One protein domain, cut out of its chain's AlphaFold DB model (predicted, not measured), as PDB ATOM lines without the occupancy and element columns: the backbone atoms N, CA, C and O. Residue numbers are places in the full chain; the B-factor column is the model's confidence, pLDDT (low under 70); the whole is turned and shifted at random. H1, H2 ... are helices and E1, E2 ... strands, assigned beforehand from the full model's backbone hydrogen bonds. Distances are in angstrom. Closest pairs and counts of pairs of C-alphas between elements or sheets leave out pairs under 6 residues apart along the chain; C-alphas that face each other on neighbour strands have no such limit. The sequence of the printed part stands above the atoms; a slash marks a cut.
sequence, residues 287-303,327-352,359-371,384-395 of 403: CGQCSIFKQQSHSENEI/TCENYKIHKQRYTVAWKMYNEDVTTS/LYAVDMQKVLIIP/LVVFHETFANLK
ATOM      1  N   CYS A 287      86.349 -36.895 -36.914       78.50
ATOM      2  CA  CYS A 287      87.170 -36.910 -38.153       78.50
ATOM      3  C   CYS A 287      87.153 -38.343 -38.631       78.50
ATOM      4  O   CYS A 287      87.341 -39.214 -37.792       78.50
ATOM      5  N   GLY A 288      86.870 -38.635 -39.904       76.69
ATOM      6  CA  GLY A 288      86.724 -40.028 -40.350       76.69
ATOM      7  C   GLY A 288      87.962 -40.846 -39.977       76.69
ATOM      8  O   GLY A 288      87.864 -41.884 -39.328       76.69
ATOM      9  N   GLN A 289      89.141 -40.289 -40.258       81.31
ATOM     10  CA  GLN A 289      90.433 -40.892 -39.935       81.31
ATOM     11  C   GLN A 289      90.692 -40.953 -38.421       81.31
ATOM     12  O   GLN A 289      91.061 -42.011 -37.914       81.31
ATOM     13  N   CYS A 290      90.425 -39.879 -37.669       83.31
ATOM     14  CA  CYS A 290      90.589 -39.890 -36.207       83.31
ATOM     15  C   CYS A 290      89.587 -40.813 -35.499       83.31
ATOM     16  O   CYS A 290      89.895 -41.367 -34.450       83.31
ATOM     17  N   SER A 291      88.387 -40.983 -36.050       83.50
ATOM     18  CA  SER A 291      87.341 -41.842 -35.491       83.50
ATOM     19  C   SER A 291      87.683 -43.302 -35.728       83.50
ATOM     20  O   SER A 291      87.599 -44.085 -34.791       83.50
ATOM     21  N   ILE A 292      88.152 -43.650 -36.933       82.50
ATOM     22  CA  ILE A 292      88.686 -44.986 -37.233       82.50
ATOM     23  C   ILE A 292      89.857 -45.303 -36.291       82.50
ATOM     24  O   ILE A 292      89.884 -46.377 -35.695       82.50
ATOM     25  N   PHE A 293      90.776 -44.353 -36.083       86.50
ATOM     26  CA  PHE A 293      91.894 -44.513 -35.149       86.50
ATOM     27  C   PHE A 293      91.427 -44.768 -33.702       86.50
ATOM     28  O   PHE A 293      91.865 -45.730 -33.074       86.50
ATOM     29  N   LYS A 294      90.482 -43.960 -33.197       82.56
ATOM     30  CA  LYS A 294      89.899 -44.120 -31.851       82.56
ATOM     31  C   LYS A 294      89.135 -45.437 -31.687       82.56
ATOM     32  O   LYS A 294      89.243 -46.078 -30.649       82.56
ATOM     33  N   GLN A 295      88.375 -45.852 -32.701       81.06
ATOM     34  CA  GLN A 295      87.598 -47.097 -32.679       81.06
ATOM     35  C   GLN A 295      88.488 -48.342 -32.633       81.06
ATOM     36  O   GLN A 295      88.115 -49.337 -32.020       81.06
ATOM     37  N   GLN A 296      89.681 -48.282 -33.225       79.94
ATOM     38  CA  GLN A 296      90.641 -49.388 -33.210       79.94
ATOM     39  C   GLN A 296      91.472 -49.466 -31.915       79.94
ATOM     40  O   GLN A 296      92.422 -50.241 -31.845       79.94
ATOM     41  N   SER A 297      91.090 -48.725 -30.865       69.75
ATOM     42  CA  SER A 297      91.725 -48.753 -29.533       69.75
ATOM     43  C   SER A 297      93.224 -48.424 -29.541       69.75
ATOM     44  O   SER A 297      93.961 -48.838 -28.649       69.75
ATOM     45  N   HIS A 298      93.692 -47.671 -30.538       70.81
ATOM     46  CA  HIS A 298      95.071 -47.203 -30.565       70.81
ATOM     47  C   HIS A 298      95.260 -46.040 -29.583       70.81
ATOM     48  O   HIS A 298      94.496 -45.074 -29.574       70.81
ATOM     49  N   SER A 299      96.289 -46.142 -28.744       69.19
ATOM     50  CA  SER A 299      96.667 -45.109 -27.780       69.19
ATOM     51  C   SER A 299      97.506 -44.028 -28.463       69.19
ATOM     52  O   SER A 299      98.514 -44.327 -29.105       69.19
ATOM     53  N   GLU A 300      97.139 -42.753 -28.289       63.53
ATOM     54  CA  GLU A 300      97.953 -41.627 -28.778       63.53
ATOM     55  C   GLU A 300      99.354 -41.595 -28.138       63.53
ATOM     56  O   GLU A 300     100.291 -41.077 -28.747       63.53
ATOM     57  N   ASN A 301      99.526 -42.208 -26.961       59.44
ATOM     58  CA  ASN A 301     100.781 -42.198 -26.205       59.44
ATOM     59  C   ASN A 301     101.882 -43.083 -26.819       59.44
ATOM     60  O   ASN A 301     103.049 -42.942 -26.457       59.44
ATOM     61  N   GLU A 302     101.549 -43.970 -27.761       58.25
ATOM     62  CA  GLU A 302     102.522 -44.864 -28.413       58.25
ATOM     63  C   GLU A 302     103.072 -44.297 -29.732       58.25
ATOM     64  O   GLU A 302     104.011 -44.834 -30.325       58.25
ATOM     65  N   ILE A 303     102.531 -43.169 -30.197       62.16
ATOM     66  CA  ILE A 303     102.912 -42.546 -31.461       62.16
ATOM     67  C   ILE A 303     103.918 -41.426 -31.188       62.16
ATOM     68  O   ILE A 303     103.585 -40.243 -31.150       62.16
ATOM     69  N   THR A 327      96.477 -48.023 -40.073       87.12
ATOM     70  CA  THR A 327      95.679 -46.965 -39.437       87.12
ATOM     71  C   THR A 327      96.542 -46.000 -38.629       87.12
ATOM     72  O   THR A 327      96.323 -44.792 -38.691       87.12
ATOM     73  N   CYS A 328      97.543 -46.502 -37.901       88.38
ATOM     74  CA  CYS A 328      98.469 -45.663 -37.142       88.38
ATOM     75  C   CYS A 328      99.340 -44.809 -38.067       88.38
ATOM     76  O   CYS A 328      99.573 -43.641 -37.771       88.38
ATOM     77  N   GLU A 329      99.802 -45.361 -39.188       89.69
ATOM     78  CA  GLU A 329     100.569 -44.613 -40.188       89.69
ATOM     79  C   GLU A 329      99.720 -43.523 -40.853       89.69
ATOM     80  O   GLU A 329     100.114 -42.357 -40.883       89.69
ATOM     81  N   ASN A 330      98.495 -43.861 -41.265       89.19
ATOM     82  CA  ASN A 330      97.545 -42.896 -41.814       89.19
ATOM     83  C   ASN A 330      97.201 -41.790 -40.807       89.19
ATOM     84  O   ASN A 330      97.143 -40.618 -41.180       89.19
ATOM     85  N   TYR A 331      97.021 -42.130 -39.527       88.81
ATOM     86  CA  TYR A 331      96.799 -41.147 -38.468       88.81
ATOM     87  C   TYR A 331      98.033 -40.260 -38.235       88.81
ATOM     88  O   TYR A 331      97.878 -39.051 -38.077       88.81
ATOM     89  N   LYS A 332      99.257 -40.810 -38.277       89.81
ATOM     90  CA  LYS A 332     100.500 -40.017 -38.201       89.81
ATOM     91  C   LYS A 332     100.574 -38.996 -39.332       89.81
ATOM     92  O   LYS A 332     100.783 -37.817 -39.060       89.81
ATOM     93  N   ILE A 333     100.345 -39.428 -40.573       90.19
ATOM     94  CA  ILE A 333     100.354 -38.553 -41.755       90.19
ATOM     95  C   ILE A 333      99.252 -37.492 -41.643       90.19
ATOM     96  O   ILE A 333      99.502 -36.311 -41.881       90.19
ATOM     97  N   HIS A 334      98.042 -37.887 -41.242       89.19
ATOM     98  CA  HIS A 334      96.924 -36.972 -41.005       89.19
ATOM     99  C   HIS A 334      97.282 -35.901 -39.966       89.19
ATOM    100  O   HIS A 334      97.134 -34.710 -40.232       89.19
ATOM    101  N   LYS A 335      97.815 -36.316 -38.810       89.69
ATOM    102  CA  LYS A 335      98.219 -35.426 -37.716       89.69
ATOM    103  C   LYS A 335      99.334 -34.479 -38.150       89.69
ATOM    104  O   LYS A 335      99.251 -33.293 -37.857       89.69
ATOM    105  N   GLN A 336     100.327 -34.966 -38.895       90.31
ATOM    106  CA  GLN A 336     101.390 -34.132 -39.460       90.31
ATOM    107  C   GLN A 336     100.827 -33.064 -40.406       90.31
ATOM    108  O   GLN A 336     101.088 -31.879 -40.205       90.31
ATOM    109  N   ARG A 337      99.996 -33.451 -41.381       87.94
ATOM    110  CA  ARG A 337      99.354 -32.508 -42.316       87.94
ATOM    111  C   ARG A 337      98.529 -31.455 -41.589       87.94
ATOM    112  O   ARG A 337      98.668 -30.272 -41.876       87.94
ATOM    113  N   TYR A 338      97.732 -31.888 -40.615       87.12
ATOM    114  CA  TYR A 338      96.965 -31.000 -39.752       87.12
ATOM    115  C   TYR A 338      97.878 -30.004 -39.012       87.12
ATOM    116  O   TYR A 338      97.629 -28.804 -39.053       87.12
ATOM    117  N   THR A 339      98.969 -30.470 -38.393       86.25
ATOM    118  CA  THR A 339      99.891 -29.581 -37.665       86.25
ATOM    119  C   THR A 339     100.600 -28.578 -38.568       86.25
ATOM    120  O   THR A 339     100.807 -27.444 -38.149       86.25
ATOM    121  N   VAL A 340     100.962 -28.969 -39.794       89.25
ATOM    122  CA  VAL A 340     101.582 -28.067 -40.775       89.25
ATOM    123  C   VAL A 340     100.582 -27.004 -41.216       89.25
ATOM    124  O   VAL A 340     100.882 -25.820 -41.108       89.25
ATOM    125  N   ALA A 341      99.375 -27.409 -41.619       85.44
ATOM    126  CA  ALA A 341      98.324 -26.479 -42.025       85.44
ATOM    127  C   ALA A 341      97.961 -25.492 -40.902       85.44
ATOM    128  O   ALA A 341      97.808 -24.302 -41.150       85.44
ATOM    129  N   TRP A 342      97.882 -25.971 -39.657       86.12
ATOM    130  CA  TRP A 342      97.607 -25.131 -38.491       86.12
ATOM    131  C   TRP A 342      98.715 -24.106 -38.217       86.12
ATOM    132  O   TRP A 342      98.419 -22.959 -37.891       86.12
ATOM    133  N   LYS A 343      99.990 -24.493 -38.365       89.75
ATOM    134  CA  LYS A 343     101.117 -23.558 -38.229       89.75
ATOM    135  C   LYS A 343     101.063 -22.463 -39.289       89.75
ATOM    136  O   LYS A 343     101.073 -21.298 -38.916       89.75
ATOM    137  N   MET A 344     100.907 -22.840 -40.561       88.12
ATOM    138  CA  MET A 344     100.804 -21.884 -41.670       88.12
ATOM    139  C   MET A 344      99.630 -20.920 -41.476       88.12
ATOM    140  O   MET A 344      99.802 -19.717 -41.587       88.12
ATOM    141  N   TYR A 345      98.464 -21.431 -41.069       86.19
ATOM    142  CA  TYR A 345      97.302 -20.594 -40.767       86.19
ATOM    143  C   TYR A 345      97.593 -19.549 -39.677       86.19
ATOM    144  O   TYR A 345      97.202 -18.393 -39.801       86.19
ATOM    145  N   ASN A 346      98.274 -19.929 -38.592       85.44
ATOM    146  CA  ASN A 346      98.604 -18.982 -37.523       85.44
ATOM    147  C   ASN A 346      99.679 -17.977 -37.944       85.44
ATOM    148  O   ASN A 346      99.606 -16.809 -37.565       85.44
ATOM    149  N   GLU A 347     100.662 -18.420 -38.725       88.62
ATOM    150  CA  GLU A 347     101.664 -17.543 -39.327       88.62
ATOM    151  C   GLU A 347     100.972 -16.494 -40.212       88.62
ATOM    152  O   GLU A 347     101.192 -15.299 -40.009       88.62
ATOM    153  N   ASP A 348     100.039 -16.909 -41.072       87.88
ATOM    154  CA  ASP A 348      99.228 -16.039 -41.935       87.88
ATOM    155  C   ASP A 348      98.409 -15.010 -41.135       87.88
ATOM    156  O   ASP A 348      98.317 -13.843 -41.519       87.88
ATOM    157  N   VAL A 349      97.860 -15.405 -39.980       83.62
ATOM    158  CA  VAL A 349      97.146 -14.488 -39.071       83.62
ATOM    159  C   VAL A 349      98.082 -13.421 -38.495       83.62
ATOM    160  O   VAL A 349      97.699 -12.256 -38.393       83.62
ATOM    161  N   THR A 350      99.299 -13.799 -38.104       84.38
ATOM    162  CA  THR A 350     100.253 -12.878 -37.457       84.38
ATOM    163  C   THR A 350     101.058 -12.023 -38.429       84.38
ATOM    164  O   THR A 350     101.563 -10.969 -38.042       84.38
ATOM    165  N   THR A 351     101.195 -12.456 -39.681       85.12
ATOM    166  CA  THR A 351     102.054 -11.792 -40.663       85.12
ATOM    167  C   THR A 351     101.471 -10.424 -40.992       85.12
ATOM    168  O   THR A 351     100.356 -10.327 -41.500       85.12
ATOM    169  N   SER A 352     102.203  -9.340 -40.726       78.69
ATOM    170  CA  SER A 352     101.838  -8.001 -41.198       78.69
ATOM    171  C   SER A 352     101.982  -7.974 -42.715       78.69
ATOM    172  O   SER A 352     103.044  -8.300 -43.236       78.69
ATOM    173  N   LEU A 359      94.291 -11.263 -46.766       86.56
ATOM    174  CA  LEU A 359      94.318 -12.699 -46.521       86.56
ATOM    175  C   LEU A 359      92.940 -13.224 -46.153       86.56
ATOM    176  O   LEU A 359      92.287 -12.738 -45.226       86.56
ATOM    177  N   TYR A 360      92.561 -14.297 -46.833       84.31
ATOM    178  CA  TYR A 360      91.325 -15.015 -46.599       84.31
ATOM    179  C   TYR A 360      91.632 -16.474 -46.292       84.31
ATOM    180  O   TYR A 360      92.344 -17.143 -47.039       84.31
ATOM    181  N   ALA A 361      91.037 -16.986 -45.222       83.75
ATOM    182  CA  ALA A 361      90.884 -18.414 -45.038       83.75
ATOM    183  C   ALA A 361      89.688 -18.885 -45.859       83.75
ATOM    184  O   ALA A 361      88.574 -18.381 -45.701       83.75
ATOM    185  N   VAL A 362      89.929 -19.852 -46.740       80.69
ATOM    186  CA  VAL A 362      88.887 -20.451 -47.572       80.69
ATOM    187  C   VAL A 362      88.490 -21.787 -46.960       80.69
ATOM    188  O   VAL A 362      89.303 -22.709 -46.901       80.69
ATOM    189  N   ASP A 363      87.244 -21.898 -46.510       74.69
ATOM    190  CA  ASP A 363      86.658 -23.168 -46.085       74.69
ATOM    191  C   ASP A 363      85.620 -23.618 -47.121       74.69
ATOM    192  O   ASP A 363      84.669 -22.895 -47.441       74.69
ATOM    193  N   MET A 364      85.841 -24.809 -47.682       70.69
ATOM    194  CA  MET A 364      84.934 -25.441 -48.635       70.69
ATOM    195  C   MET A 364      83.962 -26.331 -47.871       70.69
ATOM    196  O   MET A 364      84.229 -27.508 -47.615       70.69
ATOM    197  N   GLN A 365      82.797 -25.785 -47.543       61.84
ATOM    198  CA  GLN A 365      81.754 -26.552 -46.878       61.84
ATOM    199  C   GLN A 365      80.844 -27.169 -47.921       61.84
ATOM    200  O   GLN A 365      80.192 -26.471 -48.694       61.84
ATOM    201  N   LYS A 366      80.750 -28.493 -47.955       61.41
ATOM    202  CA  LYS A 366      79.739 -29.122 -48.796       61.41
ATOM    203  C   LYS A 366      78.361 -28.858 -48.204       61.41
ATOM    204  O   LYS A 366      78.051 -29.261 -47.085       61.41
ATOM    205  N   VAL A 367      77.511 -28.208 -48.984       59.88
ATOM    206  CA  VAL A 367      76.126 -27.957 -48.614       59.88
ATOM    207  C   VAL A 367      75.354 -29.256 -48.778       59.88
ATOM    208  O   VAL A 367      75.074 -29.716 -49.888       59.88
ATOM    209  N   LEU A 368      74.964 -29.852 -47.654       58.12
ATOM    210  CA  LEU A 368      73.917 -30.862 -47.653       58.12
ATOM    211  C   LEU A 368      72.581 -30.147 -47.868       58.12
ATOM    212  O   LEU A 368      72.011 -29.577 -46.941       58.12
ATOM    213  N   ILE A 369      72.068 -30.188 -49.101       60.38
ATOM    214  CA  ILE A 369      70.729 -29.688 -49.445       60.38
ATOM    215  C   ILE A 369      69.690 -30.678 -48.912       60.38
ATOM    216  O   ILE A 369      69.052 -31.421 -49.657       60.38
ATOM    217  N   ILE A 370      69.567 -30.754 -47.591       59.72
ATOM    218  CA  ILE A 370      68.537 -31.540 -46.928       59.72
ATOM    219  C   ILE A 370      67.731 -30.578 -46.056       59.72
ATOM    220  O   ILE A 370      68.268 -30.071 -45.070       59.72
ATOM    221  N   PRO A 371      66.447 -30.326 -46.365       53.59
ATOM    222  CA  PRO A 371      65.604 -29.529 -45.486       53.59
ATOM    223  C   PRO A 371      65.494 -30.196 -44.106       53.59
ATOM    224  O   PRO A 371      65.299 -31.413 -43.994       53.59
ATOM    225  N   LEU A 384      73.491 -33.149 -56.069       55.09
ATOM    226  CA  LEU A 384      73.985 -31.808 -56.310       55.09
ATOM    227  C   LEU A 384      75.074 -31.609 -55.257       55.09
ATOM    228  O   LEU A 384      74.784 -31.455 -54.073       55.09
ATOM    229  N   VAL A 385      76.329 -31.762 -55.670       60.97
ATOM    230  CA  VAL A 385      77.468 -31.435 -54.817       60.97
ATOM    231  C   VAL A 385      77.667 -29.937 -54.965       60.97
ATOM    232  O   VAL A 385      78.230 -29.481 -55.954       60.97
ATOM    233  N   VAL A 386      77.114 -29.180 -54.024       58.81
ATOM    234  CA  VAL A 386      77.343 -27.740 -53.929       58.81
ATOM    235  C   VAL A 386      78.351 -27.533 -52.819       58.81
ATOM    236  O   VAL A 386      78.136 -27.991 -51.698       58.81
ATOM    237  N   PHE A 387      79.452 -26.869 -53.137       65.69
ATOM    238  CA  PHE A 387      80.372 -26.360 -52.136       65.69
ATOM    239  C   PHE A 387      79.995 -24.906 -51.884       65.69
ATOM    240  O   PHE A 387      79.882 -24.118 -52.819       65.69
ATOM    241  N   HIS A 388      79.732 -24.572 -50.629       68.81
ATOM    242  CA  HIS A 388      79.749 -23.196 -50.188       68.81
ATOM    243  C   HIS A 388      81.211 -22.851 -49.942       68.81
ATOM    244  O   HIS A 388      81.826 -23.343 -48.995       68.81
ATOM    245  N   GLU A 389      81.770 -22.038 -50.824       74.25
ATOM    246  CA  GLU A 389      83.058 -21.411 -50.579       74.25
ATOM    247  C   GLU A 389      82.818 -20.301 -49.560       74.25
ATOM    248  O   GLU A 389      82.090 -19.339 -49.809       74.25
ATOM    249  N   THR A 390      83.331 -20.489 -48.349       75.25
ATOM    250  CA  THR A 390      83.328 -19.443 -47.328       75.25
ATOM    251  C   THR A 390      84.701 -18.799 -47.300       75.25
ATOM    252  O   THR A 390      85.699 -19.472 -47.064       75.25
ATOM    253  N   PHE A 391      84.742 -17.494 -47.563       81.75
ATOM    254  CA  PHE A 391      85.947 -16.678 -47.464       81.75
ATOM    255  C   PHE A 391      85.886 -15.912 -46.144       81.75
ATOM    256  O   PHE A 391      85.105 -14.971 -45.997       81.75
ATOM    257  N   ALA A 392      86.672 -16.337 -45.160       80.50
ATOM    258  CA  ALA A 392      86.805 -15.654 -43.882       80.50
ATOM    259  C   ALA A 392      88.057 -14.777 -43.919       80.50
ATOM    260  O   ALA A 392      89.173 -15.289 -43.981       80.50
ATOM    261  N   ASN A 393      87.877 -13.456 -43.902       85.38
ATOM    262  CA  ASN A 393      89.004 -12.531 -43.820       85.38
ATOM    263  C   ASN A 393      89.739 -12.751 -42.486       85.38
ATOM    264  O   ASN A 393      89.121 -12.704 -41.422       85.38
ATOM    265  N   LEU A 394      91.046 -13.013 -42.542       82.00
ATOM    266  CA  LEU A 394      91.863 -13.303 -41.359       82.00
ATOM    267  C   LEU A 394      92.208 -12.057 -40.539       82.00
ATOM    268  O   LEU A 394      92.613 -12.173 -39.384       82.00
ATOM    269  N   LYS A 395      92.037 -10.872 -41.125       75.62
ATOM    270  CA  LYS A 395      92.493  -9.588 -40.597       75.62
ATOM    271  C   LYS A 395      91.396  -8.540 -40.537       75.62
ATOM    272  O   LYS A 395      91.717  -7.363 -40.624       75.62
TER     273      LYS A 395
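Overview. This is residues 287 to 303, 327 to 352, 359 to 371 and 384 to 395 of the 403 residues of an uncharacterized protein of Abscondita terminalis (UniProt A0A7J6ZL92). One long helix, H2, makes an open frame: the short helix H1 packs on its first end, and a two-stranded ribbon, E1 and E2, reaches away from near its last end, leaving the space between H1 and the ribbon empty. The printed part has 68 residues, with two named helices and then two named strands in the order H1, H2, E1, E2; the sheet is E1 - E2, antiparallel, and the class is mixed, helices and strands. The whole is flat, with spans of 41 by 38 by 15 A, and only just loose, close to extended, with a radius of gyration of the C-alphas of 16.3 A.

Along the chain. H1 is residues 288 to 295, 10.5 A long, and its C-alpha 288 is at (86.724, -40.028, -40.350). H2 is residues 327 to 350, 34.4 A long, beginning at C-alpha 327 at (95.679, -46.965, -39.437). E1 is residues 360 to 367, 20.1 A long. E2 is residues 386 to 393, 21.7 A long, ending at C-alpha 393 at (89.004, -12.531, -43.820).

Arrangement. H1 touches H2, which meets it with residues 327 to 334 alone; the closest C-alphas, of Phe 293 and Thr 327, are 6.2 A apart. They run opposite ways at a steep tilt of 52 degrees. In both helices every O i to N i+4 pair is within hydrogen-bond range. Residues 336 to 344 of H2 stand free. H2 and E1 are near each other, with 5 pairs of C-alphas within 10 A. E1 and E2 are antiparallel at 156 degrees; N 361 and O 392, at 2.8 A, and N 388 and O 365, at 2.7 A, are within hydrogen-bond range. H1 is apart from both strands, and H2 is apart from E2.

Size, cuts and confidence. The two C-alphas farthest apart, of Gln 296 and Ser 352, are 43.6 A apart. Three cuts leave out residues 304 to 326, 353 to 358 and 372 to 383, with C-alpha gaps of 11.6 A, 10.3 A and 13.9 A; the three links between named elements each run across a cut. The mean pLDDT of the printed part is 78.0, and it is under 70 at residues 297, 299 to 303, 365 to 371 and 384 to 388.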